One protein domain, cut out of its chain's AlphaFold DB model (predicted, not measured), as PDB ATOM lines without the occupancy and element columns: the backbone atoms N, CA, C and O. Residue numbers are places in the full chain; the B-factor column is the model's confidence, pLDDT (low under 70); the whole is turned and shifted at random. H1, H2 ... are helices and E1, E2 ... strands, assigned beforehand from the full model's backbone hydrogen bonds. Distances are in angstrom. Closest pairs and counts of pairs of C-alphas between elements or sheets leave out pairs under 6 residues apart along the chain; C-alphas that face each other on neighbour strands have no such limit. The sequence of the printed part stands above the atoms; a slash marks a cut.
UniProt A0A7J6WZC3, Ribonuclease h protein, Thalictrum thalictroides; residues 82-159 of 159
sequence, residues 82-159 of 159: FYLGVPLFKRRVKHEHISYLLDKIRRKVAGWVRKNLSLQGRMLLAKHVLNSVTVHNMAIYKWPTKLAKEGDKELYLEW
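This is residues 82 to 159 of the 159 residues of the protein "Ribonuclease h protein" of Thalictrum thalictroides (UniProt A0A7J6WZC3). Three helices make an up-and-down bundle, each running against the one before it: H1 and H2 form a long helical hairpin, and the shorter H3 folds back beside part of H1. The bundle is loosely closed, as H3 is only near H2, and the small strand E1 lies on the other side of the hairpin from H3. The printed part has 78 residues, with E1, H1, H2, H3 in that order; its class is mostly helix. It is compact, with a radius of gyration of the C-alphas of 13.2 A, yet elongated, spanning 41 by 25 by 18 A.

Start at residues 82 to 83, paired antiparallel with 86 to 87 of E1, residues 86 to 88, which pairs with no named strand. E1 is near H1, residues 95 to 113, their closest C-alphas 8.0 A apart. With residues 105 to 113 alone, H1 touches H2, residues 119 to 140, closest at the C-alphas of Val 109 and Ala 126, 6.1 A; they run opposite ways at a shallow tilt of 33 degrees, only just short of steep. With residues 95 to 102 alone, H1 touches H3, residues 145 to 157, closest at the C-alphas of His 95 and Leu 147, 6.6 A; they run the same way at a shallow tilt of 27 degrees. H2 and H3 are near each other, with 10 pairs of C-alphas within 10 A, and E1 and H3 are apart. Every O i to N i+4 pair is within hydrogen-bond range in H1, 17 of 18 in H2 and 7 of 9 in H3.

Find C-alpha 86 at (70.326, 21.393, 316.317), where E1 begins. From C-alpha 95 at (80.811, 13.364, 324.218) H1 runs 26.5 A; H2 runs 32.4 A, and H3 runs 18.8 A to C-alpha 157 at (71.989, -1.825, 326.667).

The C-alphas of Arg 91 and Asn 116 are the farthest apart, 41.7 A. The printed part has no cut and no long link. Look for pLDDT under 70 at residues 90 to 93, 112 to 115, 146 to 148 and 150 to 159.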
ATOM      1  N   PHE A  82      70.321  26.209 320.237       75.12
ATOM      2  CA  PHE A  82      69.828  25.529 319.044       75.12
ATOM      3  C   PHE A  82      69.652  26.501 317.884       75.12
ATOM      4  O   PHE A  82      69.081  27.573 318.058       75.12
ATOM      5  N   TYR A  83      70.075  26.075 316.700       81.50
ATOM      6  CA  TYR A  83      69.647  26.630 315.424       81.50
ATOM      7  C   TYR A  83      68.945  25.510 314.662       81.50
ATOM      8  O   TYR A  83      69.511  24.426 314.508       81.50
ATOM      9  N   LEU A  84      67.684  25.726 314.278       79.50
ATOM     10  CA  LEU A  84      66.854  24.723 313.594       79.50
ATOM     11  C   LEU A  84      66.769  23.373 314.330       79.50
ATOM     12  O   LEU A  84      66.801  22.300 313.738       79.50
ATOM     13  N   GLY A  85      66.683  23.421 315.663       75.12
ATOM     14  CA  GLY A  85      66.568  22.222 316.501       75.12
ATOM     15  C   GLY A  85      67.878  21.465 316.726       75.12
ATOM     16  O   GLY A  85      67.863  20.425 317.398       75.12
ATOM     17  N   VAL A  86      69.000  22.007 316.241       75.38
ATOM     18  CA  VAL A  86      70.326  21.393 316.317       75.38
ATOM     19  C   VAL A  86      71.274  22.289 317.129       75.38
ATOM     20  O   VAL A  86      71.319  23.498 316.910       75.38
ATOM     21  N   PRO A  87      72.006  21.736 318.112       76.25
ATOM     22  CA  PRO A  87      72.850  22.529 319.001       76.25
ATOM     23  C   PRO A  87      74.081  23.095 318.277       76.25
ATOM     24  O   PRO A  87      74.906  22.362 317.739       76.25
ATOM     25  N   LEU A  88      74.249  24.411 318.338       76.94
ATOM     26  CA  LEU A  88      75.423  25.127 317.865       76.94
ATOM     27  C   LEU A  88      76.619  24.859 318.782       76.94
ATOM     28  O   LEU A  88      76.588  25.087 319.996       76.94
ATOM     29  N   PHE A  89      77.723  24.423 318.177       72.31
ATOM     30  CA  PHE A  89      78.951  24.110 318.895       72.31
ATOM     31  C   PHE A  89      80.063  25.104 318.572       72.31
ATOM     32  O   PHE A  89      80.460  25.276 317.422       72.31
ATOM     33  N   LYS A  90      80.675  25.681 319.613       64.56
ATOM     34  CA  LYS A  90      81.882  26.522 319.473       64.56
ATOM     35  C   LYS A  90      83.127  25.721 319.055       64.56
ATOM     36  O   LYS A  90      84.154  26.298 318.700       64.56
ATOM     37  N   ARG A  91      83.092  24.385 319.164       68.62
ATOM     38  CA  ARG A  91      84.225  23.468 318.931       68.62
ATOM     39  C   ARG A  91      83.757  22.185 318.234       68.62
ATOM     40  O   ARG A  91      82.580  22.029 317.938       68.62
ATOM     41  N   ARG A  92      84.696  21.267 317.968       68.88
ATOM     42  CA  ARG A  92      84.376  19.903 317.508       68.88
ATOM     43  C   ARG A  92      83.375  19.246 318.462       68.88
ATOM     44  O   ARG A  92      83.435  19.495 319.666       68.88
ATOM     45  N   VAL A  93      82.502  18.405 317.906       69.50
ATOM     46  CA  VAL A  93      81.533  17.615 318.673       69.50
ATOM     47  C   VAL A  93      82.278  16.800 319.733       69.50
ATOM     48  O   VAL A  93      83.254  16.118 319.418       69.50
ATOM     49  N   LYS A  94      81.844  16.929 320.988       71.19
ATOM     50  CA  LYS A  94      82.353  16.189 322.145       71.19
ATOM     51  C   LYS A  94      81.285  15.222 322.654       71.19
ATOM     52  O   LYS A  94      80.122  15.346 322.283       71.19
ATOM     53  N   HIS A  95      81.694  14.318 323.541       70.25
ATOM     54  CA  HIS A  95      80.811  13.364 324.218       70.25
ATOM     55  C   HIS A  95      79.610  14.036 324.902       70.25
ATOM     56  O   HIS A  95      78.476  13.646 324.649       70.25
ATOM     57  N   GLU A  96      79.841  15.139 325.623       71.06
ATOM     58  CA  GLU A  96      78.800  15.938 326.301       71.06
ATOM     59  C   GLU A  96      77.623  16.319 325.382       71.06
ATOM     60  O   GLU A  96      76.470  16.372 325.803       71.06
ATOM     61  N   HIS A  97      77.894  16.567 324.098       72.06
ATOM     62  CA  HIS A  97      76.861  16.946 323.135       72.06
ATOM     63  C   HIS A  97      75.980  15.765 322.718       72.06
ATOM     64  O   HIS A  97      74.820  15.945 322.354       72.06
ATOM     65  N   ILE A  98      76.552  14.567 322.739       71.31
ATOM     66  CA  ILE A  98      75.881  13.333 322.346       71.31
ATOM     67  C   ILE A  98      75.079  12.800 323.519       71.31
ATOM     68  O   ILE A  98      73.925  12.449 323.317       71.31
ATOM     69  N   SER A  99      75.612  12.896 324.739       75.19
ATOM     70  CA  SER A  99      74.843  12.675 325.966       75.19
ATOM     71  C   SER A  99      73.564  13.526 325.993       75.19
ATOM     72  O   SER A  99      72.478  12.980 326.163       75.19
ATOM     73  N   TYR A 100      73.639  14.825 325.664       77.25
ATOM     74  CA  TYR A 100      72.436  15.662 325.541       77.25
ATOM     75  C   TYR A 100      71.418  15.115 324.519       77.25
ATOM     76  O   TYR A 100      70.202  15.170 324.739       77.25
ATOM     77  N   LEU A 101      71.899  14.619 323.375       75.75
ATOM     78  CA  LEU A 101      71.037  14.081 322.325       75.75
ATOM     79  C   LEU A 101      70.368  12.776 322.763       75.75
ATOM     80  O   LEU A 101      69.165  12.613 322.561       75.75
ATOM     81  N   LEU A 102      71.133  11.891 323.397       75.94
ATOM     82  CA  LEU A 102      70.665  10.623 323.947       75.94
ATOM     83  C   LEU A 102      69.603  10.874 325.020       75.94
ATOM     84  O   LEU A 102      68.510  10.322 324.937       75.94
ATOM     85  N   ASP A 103      69.815  11.837 325.917       80.62
ATOM     86  CA  ASP A 103      68.820  12.233 326.920       80.62
ATOM     87  C   ASP A 103      67.546  12.833 326.303       80.62
ATOM     88  O   ASP A 103      66.432  12.666 326.812       80.62
ATOM     89  N   LYS A 104      67.669  13.565 325.189       79.19
ATOM     90  CA  LYS A 104      66.508  14.064 324.433       79.19
ATOM     91  C   LYS A 104      65.707  12.906 323.827       79.19
ATOM     92  O   LYS A 104      64.478  12.967 323.816       79.19
ATOM     93  N   ILE A 105      66.382  11.863 323.350       76.19
ATOM     94  CA  ILE A 105      65.752  10.668 322.781       76.19
ATOM     95  C   ILE A 105      65.105   9.832 323.880       76.19
ATOM     96  O   ILE A 105      63.917   9.536 323.766       76.19
ATOM     97  N   ARG A 106      65.817   9.561 324.981       78.00
ATOM     98  CA  ARG A 106      65.285   8.888 326.176       78.00
ATOM     99  C   ARG A 106      63.994   9.541 326.656       78.00
ATOM    100  O   ARG A 106      62.993   8.859 326.838       78.00
ATOM    101  N   ARG A 107      63.960  10.876 326.767       81.69
ATOM    102  CA  ARG A 107      62.740  11.615 327.154       81.69
ATOM    103  C   ARG A 107      61.587  11.446 326.164       81.69
ATOM    104  O   ARG A 107      60.447  11.287 326.595       81.69
ATOM    105  N   LYS A 108      61.859  11.460 324.853       77.25
ATOM    106  CA  LYS A 108      60.826  11.207 323.832       77.25
ATOM    107  C   LYS A 108      60.271   9.787 323.942       77.25
ATOM    108  O   LYS A 108      59.056   9.620 323.960       77.25
ATOM    109  N   VAL A 109      61.153   8.797 324.075       73.44
ATOM    110  CA  VAL A 109      60.779   7.384 324.215       73.44
ATOM    111  C   VAL A 109      59.990   7.157 325.505       73.44
ATOM    112  O   VAL A 109      58.902   6.593 325.449       73.44
ATOM    113  N   ALA A 110      60.453   7.675 326.647       75.00
ATOM    114  CA  ALA A 110      59.757   7.580 327.933       75.00
ATOM    115  C   ALA A 110      58.348   8.199 327.893       75.00
ATOM    116  O   ALA A 110      57.410   7.656 328.478       75.00
ATOM    117  N   GLY A 111      58.166   9.298 327.152       73.31
ATOM    118  CA  GLY A 111      56.848   9.891 326.911       73.31
ATOM    119  C   GLY A 111      55.889   8.977 326.136       73.31
ATOM    120  O   GLY A 111      54.673   9.095 326.284       73.31
ATOM    121  N   TRP A 112      56.407   8.041 325.339       69.06
ATOM    122  CA  TRP A 112      55.610   7.073 324.578       69.06
ATOM    123  C   TRP A 112      55.430   5.737 325.277       69.06
ATOM    124  O   TRP A 112      54.456   5.052 324.989       69.06
ATOM    125  N   VAL A 113      56.293   5.393 326.234       62.22
ATOM    126  CA  VAL A 113      56.088   4.233 327.117       62.22
ATOM    127  C   VAL A 113      54.759   4.344 327.880       62.22
ATOM    128  O   VAL A 113      54.156   3.328 328.194       62.22
ATOM    129  N   ARG A 114      54.249   5.565 328.106       62.28
ATOM    130  CA  ARG A 114      52.922   5.821 328.699       62.28
ATOM    131  C   ARG A 114      51.735   5.553 327.759       62.28
ATOM    132  O   ARG A 114      50.594   5.705 328.177       62.28
ATOM    133  N   LYS A 115      51.978   5.207 326.491       64.31
ATOM    134  CA  LYS A 115      50.941   4.817 325.524       64.31
ATOM    135  C   LYS A 115      50.857   3.287 325.485       64.31
ATOM    136  O   LYS A 115      51.892   2.634 325.579       64.31
ATOM    137  N   ASN A 116      49.657   2.722 325.308       73.56
ATOM    138  CA  ASN A 116      49.426   1.272 325.174       73.56
ATOM    139  C   ASN A 116      50.052   0.712 323.879       73.56
ATOM    140  O   ASN A 116      49.359   0.414 322.911       73.56
ATOM    141  N   LEU A 117      51.378   0.606 323.846       76.75
ATOM    142  CA  LEU A 117      52.163   0.050 322.748       76.75
ATOM    143  C   LEU A 117      52.715  -1.317 323.151       76.75
ATOM    144  O   LEU A 117      53.240  -1.490 324.256       76.75
ATOM    145  N   SER A 118      52.668  -2.272 322.222       85.00
ATOM    146  CA  SER A 118      53.348  -3.558 322.390       85.00
ATOM    147  C   SER A 118      54.858  -3.359 322.566       85.00
ATOM    148  O   SER A 118      55.421  -2.322 322.201       85.00
ATOM    149  N   LEU A 119      55.543  -4.359 323.127       80.94
ATOM    150  CA  LEU A 119      57.000  -4.320 323.276       80.94
ATOM    151  C   LEU A 119      57.699  -4.104 321.923       80.94
ATOM    152  O   LEU A 119      58.528  -3.202 321.807       80.94
ATOM    153  N   GLN A 120      57.293  -4.842 320.881       82.31
ATOM    154  CA  GLN A 120      57.860  -4.666 319.538       82.31
ATOM    155  C   GLN A 120      57.576  -3.267 318.971       82.31
ATOM    156  O   GLN A 120      58.458  -2.658 318.367       82.31
ATOM    157  N   GLY A 121      56.375  -2.722 319.207       82.81
ATOM    158  CA  GLY A 121      56.019  -1.366 318.783       82.81
ATOM    159  C   GLY A 121      56.896  -0.295 319.438       82.81
ATOM    160  O   GLY A 121      57.346   0.633 318.765       82.81
ATOM    161  N   ARG A 122      57.209  -0.451 320.732       77.31
ATOM    162  CA  ARG A 122      58.119   0.453 321.458       77.31
ATOM    163  C   ARG A 122      59.551   0.381 320.923       77.31
ATOM    164  O   ARG A 122      60.144   1.433 320.684       77.31
ATOM    165  N   MET A 123      60.076  -0.819 320.668       79.88
ATOM    166  CA  MET A 123      61.423  -1.005 320.105       79.88
ATOM    167  C   MET A 123      61.549  -0.401 318.701       79.88
ATOM    168  O   MET A 123      62.500   0.328 318.415       79.88
ATOM    169  N   LEU A 124      60.569  -0.663 317.830       83.44
ATOM    170  CA  LEU A 124      60.554  -0.133 316.468       83.44
ATOM    171  C   LEU A 124      60.502   1.400 316.474       83.44
ATOM    172  O   LEU A 124      61.275   2.054 315.771       83.44
ATOM    173  N   LEU A 125      59.644   1.983 317.314       80.06
ATOM    174  CA  LEU A 125      59.517   3.432 317.447       80.06
ATOM    175  C   LEU A 125      60.807   4.079 317.972       80.06
ATOM    176  O   LEU A 125      61.253   5.084 317.416       80.06
ATOM    177  N   ALA A 126      61.431   3.496 319.000       77.75
ATOM    178  CA  ALA A 126      62.708   3.972 319.529       77.75
ATOM    179  C   ALA A 126      63.802   3.955 318.448       77.75
ATOM    180  O   ALA A 126      64.482   4.963 318.241       77.75
ATOM    181  N   LYS A 127      63.900   2.855 317.690       80.31
ATOM    182  CA  LYS A 127      64.844   2.712 316.574       80.31
ATOM    183  C   LYS A 127      64.624   3.768 315.491       80.31
ATOM    184  O   LYS A 127      65.581   4.413 315.066       80.31
ATOM    185  N   HIS A 128      63.379   3.982 315.058       83.38
ATOM    186  CA  HIS A 128      63.066   4.998 314.048       83.38
ATOM    187  C   HIS A 128      63.422   6.408 314.512       83.38
ATOM    188  O   HIS A 128      63.973   7.198 313.743       83.38
ATOM    189  N   VAL A 129      63.120   6.726 315.767       81.50
ATOM    190  CA  VAL A 129      63.301   8.074 316.305       81.50
ATOM    191  C   VAL A 129      64.765   8.381 316.531       81.50
ATOM    192  O   VAL A 129      65.198   9.469 316.152       81.50
ATOM    193  N   LEU A 130      65.543   7.434 317.061       77.94
ATOM    194  CA  LEU A 130      66.988   7.603 317.093       77.94
ATOM    195  C   LEU A 130      67.522   7.789 315.677       77.94
ATOM    196  O   LEU A 130      68.221   8.765 315.442       77.94
ATOM    197  N   ASN A 131      67.188   6.900 314.738       81.31
ATOM    198  CA  ASN A 131      67.760   6.969 313.396       81.31
ATOM    199  C   ASN A 131      67.463   8.320 312.727       81.31
ATOM    200  O   ASN A 131      68.366   8.972 312.215       81.31
ATOM    201  N   SER A 132      66.219   8.800 312.817       83.94
ATOM    202  CA  SER A 132      65.829  10.118 312.303       83.94
ATOM    203  C   SER A 132      66.633  11.257 312.945       83.94
ATOM    204  O   SER A 132      67.166  12.118 312.242       83.94
ATOM    205  N   VAL A 133      66.773  11.248 314.274       79.44
ATOM    206  CA  VAL A 133      67.518  12.277 315.009       79.44
ATOM    207  C   VAL A 133      69.011  12.227 314.669       79.44
ATOM    208  O   VAL A 133      69.623  13.272 314.437       79.44
ATOM    209  N   THR A 134      69.595  11.036 314.605       77.50
ATOM    210  CA  THR A 134      71.006  10.816 314.290       77.50
ATOM    211  C   THR A 134      71.323  11.245 312.862       77.50
ATOM    212  O   THR A 134      72.247  12.030 312.672       77.50
ATOM    213  N   VAL A 135      70.523  10.828 311.875       83.12
ATOM    214  CA  VAL A 135      70.685  11.224 310.465       83.12
ATOM    215  C   VAL A 135      70.627  12.743 310.318       83.12
ATOM    216  O   VAL A 135      71.509  13.333 309.695       83.12
ATOM    217  N   HIS A 136      69.651  13.397 310.954       82.31
ATOM    218  CA  HIS A 136      69.536  14.854 310.912       82.31
ATOM    219  C   HIS A 136      70.761  15.560 311.522       82.31
ATOM    220  O   HIS A 136      71.289  16.505 310.943       82.31
ATOM    221  N   ASN A 137      71.271  15.080 312.662       77.12
ATOM    222  CA  ASN A 137      72.458  15.665 313.295       77.12
ATOM    223  C   ASN A 137      73.751  15.381 312.508       77.12
ATOM    224  O   ASN A 137      74.637  16.237 312.459       77.12
ATOM    225  N   MET A 138      73.875  14.201 311.893       77.75
ATOM    226  CA  MET A 138      75.034  13.821 311.078       77.75
ATOM    227  C   MET A 138      75.103  14.590 309.755       77.75
ATOM    228  O   MET A 138      76.203  14.857 309.274       77.75
ATOM    229  N   ALA A 139      73.957  15.004 309.202       79.81
ATOM    230  CA  ALA A 139      73.911  15.888 308.038       79.81
ATOM    231  C   ALA A 139      74.548  17.264 308.318       79.81
ATOM    232  O   ALA A 139      75.056  17.909 307.406       79.81
ATOM    233  N   ILE A 140      74.548  17.705 309.581       75.94
ATOM    234  CA  ILE A 140      75.018  19.038 309.982       75.94
ATOM    235  C   ILE A 140      76.448  18.983 310.540       75.94
ATOM    236  O   ILE A 140      77.258  19.872 310.263       75.94
ATOM    237  N   TYR A 141      76.806  17.936 311.293       74.62
ATOM    238  CA  TYR A 141      78.159  17.772 311.833       74.62
ATOM    239  C   TYR A 141      78.707  16.370 311.614       74.62
ATOM    240  O   TYR A 141      78.033  15.367 311.830       74.62
ATOM    241  N   LYS A 142      80.011  16.288 311.340       73.50
ATOM    242  CA  LYS A 142      80.724  15.012 311.364       73.50
ATOM    243  C   LYS A 142      80.855  14.504 312.800       73.50
ATOM    244  O   LYS A 142      81.554  15.108 313.618       73.50
ATOM    245  N   TRP A 143      80.234  13.365 313.079       73.31
ATOM    246  CA  TRP A 143      80.372  12.679 314.356       73.31
ATOM    247  C   TRP A 143      81.731  11.972 314.462       73.31
ATOM    248  O   TRP A 143      82.172  11.322 313.510       73.31
ATOM    249  N   PRO A 144      82.427  12.068 315.608       71.00
ATOM    250  CA  PRO A 144      83.563  11.204 315.902       71.00
ATOM    251  C   PRO A 144      83.131   9.734 315.898       71.00
ATOM    252  O   PRO A 144      82.149   9.374 316.541       71.00
ATOM    253  N   THR A 145      83.890   8.868 315.226       72.38
ATOM    254  CA  THR A 145      83.570   7.435 315.075       72.38
ATOM    255  C   THR A 145      83.386   6.711 316.408       72.38
ATOM    256  O   THR A 145      82.517   5.855 316.523       72.38
ATOM    257  N   LYS A 146      84.169   7.080 317.431       69.06
ATOM    258  CA  LYS A 146      84.014   6.559 318.799       69.06
ATOM    259  C   LYS A 146      82.636   6.868 319.377       69.06
ATOM    260  O   LYS A 146      82.034   5.999 319.987       69.06
ATOM    261  N   LEU A 147      82.142   8.079 319.135       66.88
ATOM    262  CA  LEU A 147      80.875   8.533 319.685       66.88
ATOM    263  C   LEU A 147      79.664   7.999 318.909       66.88
ATOM    264  O   LEU A 147      78.632   7.732 319.508       66.88
ATOM    265  N   ALA A 148      79.797   7.792 317.596       68.88
ATOM    266  CA  ALA A 148      78.771   7.101 316.811       68.88
ATOM    267  C   ALA A 148      78.562   5.663 317.321       68.88
ATOM    268  O   ALA A 148      77.438   5.264 317.597       68.88
ATOM    269  N   LYS A 149      79.661   4.933 317.561       72.31
ATOM    270  CA  LYS A 149      79.618   3.572 318.120       72.31
ATOM    271  C   LYS A 149      79.036   3.509 319.534       72.31
ATOM    272  O   LYS A 149      78.509   2.476 319.924       72.31
ATOM    273  N   GLU A 150      79.186   4.565 320.324       68.56
ATOM    274  CA  GLU A 150      78.654   4.633 321.688       68.56
ATOM    275  C   GLU A 150      77.140   4.860 321.697       68.56
ATOM    276  O   GLU A 150      76.434   4.155 322.410       68.56
ATOM    277  N   GLY A 151      76.639   5.750 320.830       65.88
ATOM    278  CA  GLY A 151      75.198   5.918 320.627       65.88
ATOM    279  C   GLY A 151      74.522   4.637 320.130       65.88
ATOM    280  O   GLY A 151      73.432   4.308 320.590       65.88
ATOM    281  N   ASP A 152      75.197   3.873 319.263       67.19
ATOM    282  CA  ASP A 152      74.710   2.556 318.843       67.19
ATOM    283  C   ASP A 152      74.687   1.559 320.008       67.19
ATOM    284  O   ASP A 152      73.743   0.790 320.125       67.19
ATOM    285  N   LYS A 153      75.688   1.563 320.899       67.38
ATOM    286  CA  LYS A 153      75.737   0.649 322.054       67.38
ATOM    287  C   LYS A 153      74.672   0.941 323.108       67.38
ATOM    288  O   LYS A 153      74.095  -0.007 323.629       67.38
ATOM    289  N   GLU A 154      74.400   2.208 323.421       61.31
ATOM    290  CA  GLU A 154      73.360   2.558 324.401       61.31
ATOM    291  C   GLU A 154      71.964   2.061 323.988       61.31
ATOM    292  O   GLU A 154      71.167   1.704 324.850       61.31
ATOM    293  N   LEU A 155      71.683   1.941 322.686       56.44
ATOM    294  CA  LEU A 155      70.435   1.338 322.197       56.44
ATOM    295  C   LEU A 155      70.255  -0.121 322.598       56.44
ATOM    296  O   LEU A 155      69.124  -0.553 322.800       56.44
ATOM    297  N   TYR A 156      71.351  -0.878 322.624       55.44
ATOM    298  CA  TYR A 156      71.340  -2.314 322.893       55.44
ATOM    299  C   TYR A 156      71.477  -2.630 324.385       55.44
ATOM    300  O   TYR A 156      71.367  -3.790 324.756       55.44
ATOM    301  N   LEU A 157      71.767  -1.632 325.230       50.59
ATOM    302  CA  LEU A 157      71.989  -1.825 326.667       50.59
ATOM    303  C   LEU A 157      70.788  -1.425 327.535       50.59
ATOM    304  O   LEU A 157      70.715  -1.862 328.678       50.59
ATOM    305  N   GLU A 158      69.845  -0.626 327.022       48.81
ATOM    306  CA  GLU A 158      68.607  -0.287 327.751       48.81
ATOM    307  C   GLU A 158      67.432  -1.243 327.472       48.81
ATOM    308  O   GLU A 158      66.331  -1.000 327.971       48.81
ATOM    309  N   TRP A 159      67.654  -2.323 326.705       44.81
ATOM    310  CA  TRP A 159      66.631  -3.308 326.330       44.81
ATOM    311  C   TRP A 159      67.183  -4.728 326.254       44.81
ATOM    312  O   TRP A 159      68.118  -4.946 325.452       44.81
TER     313      TRP A 159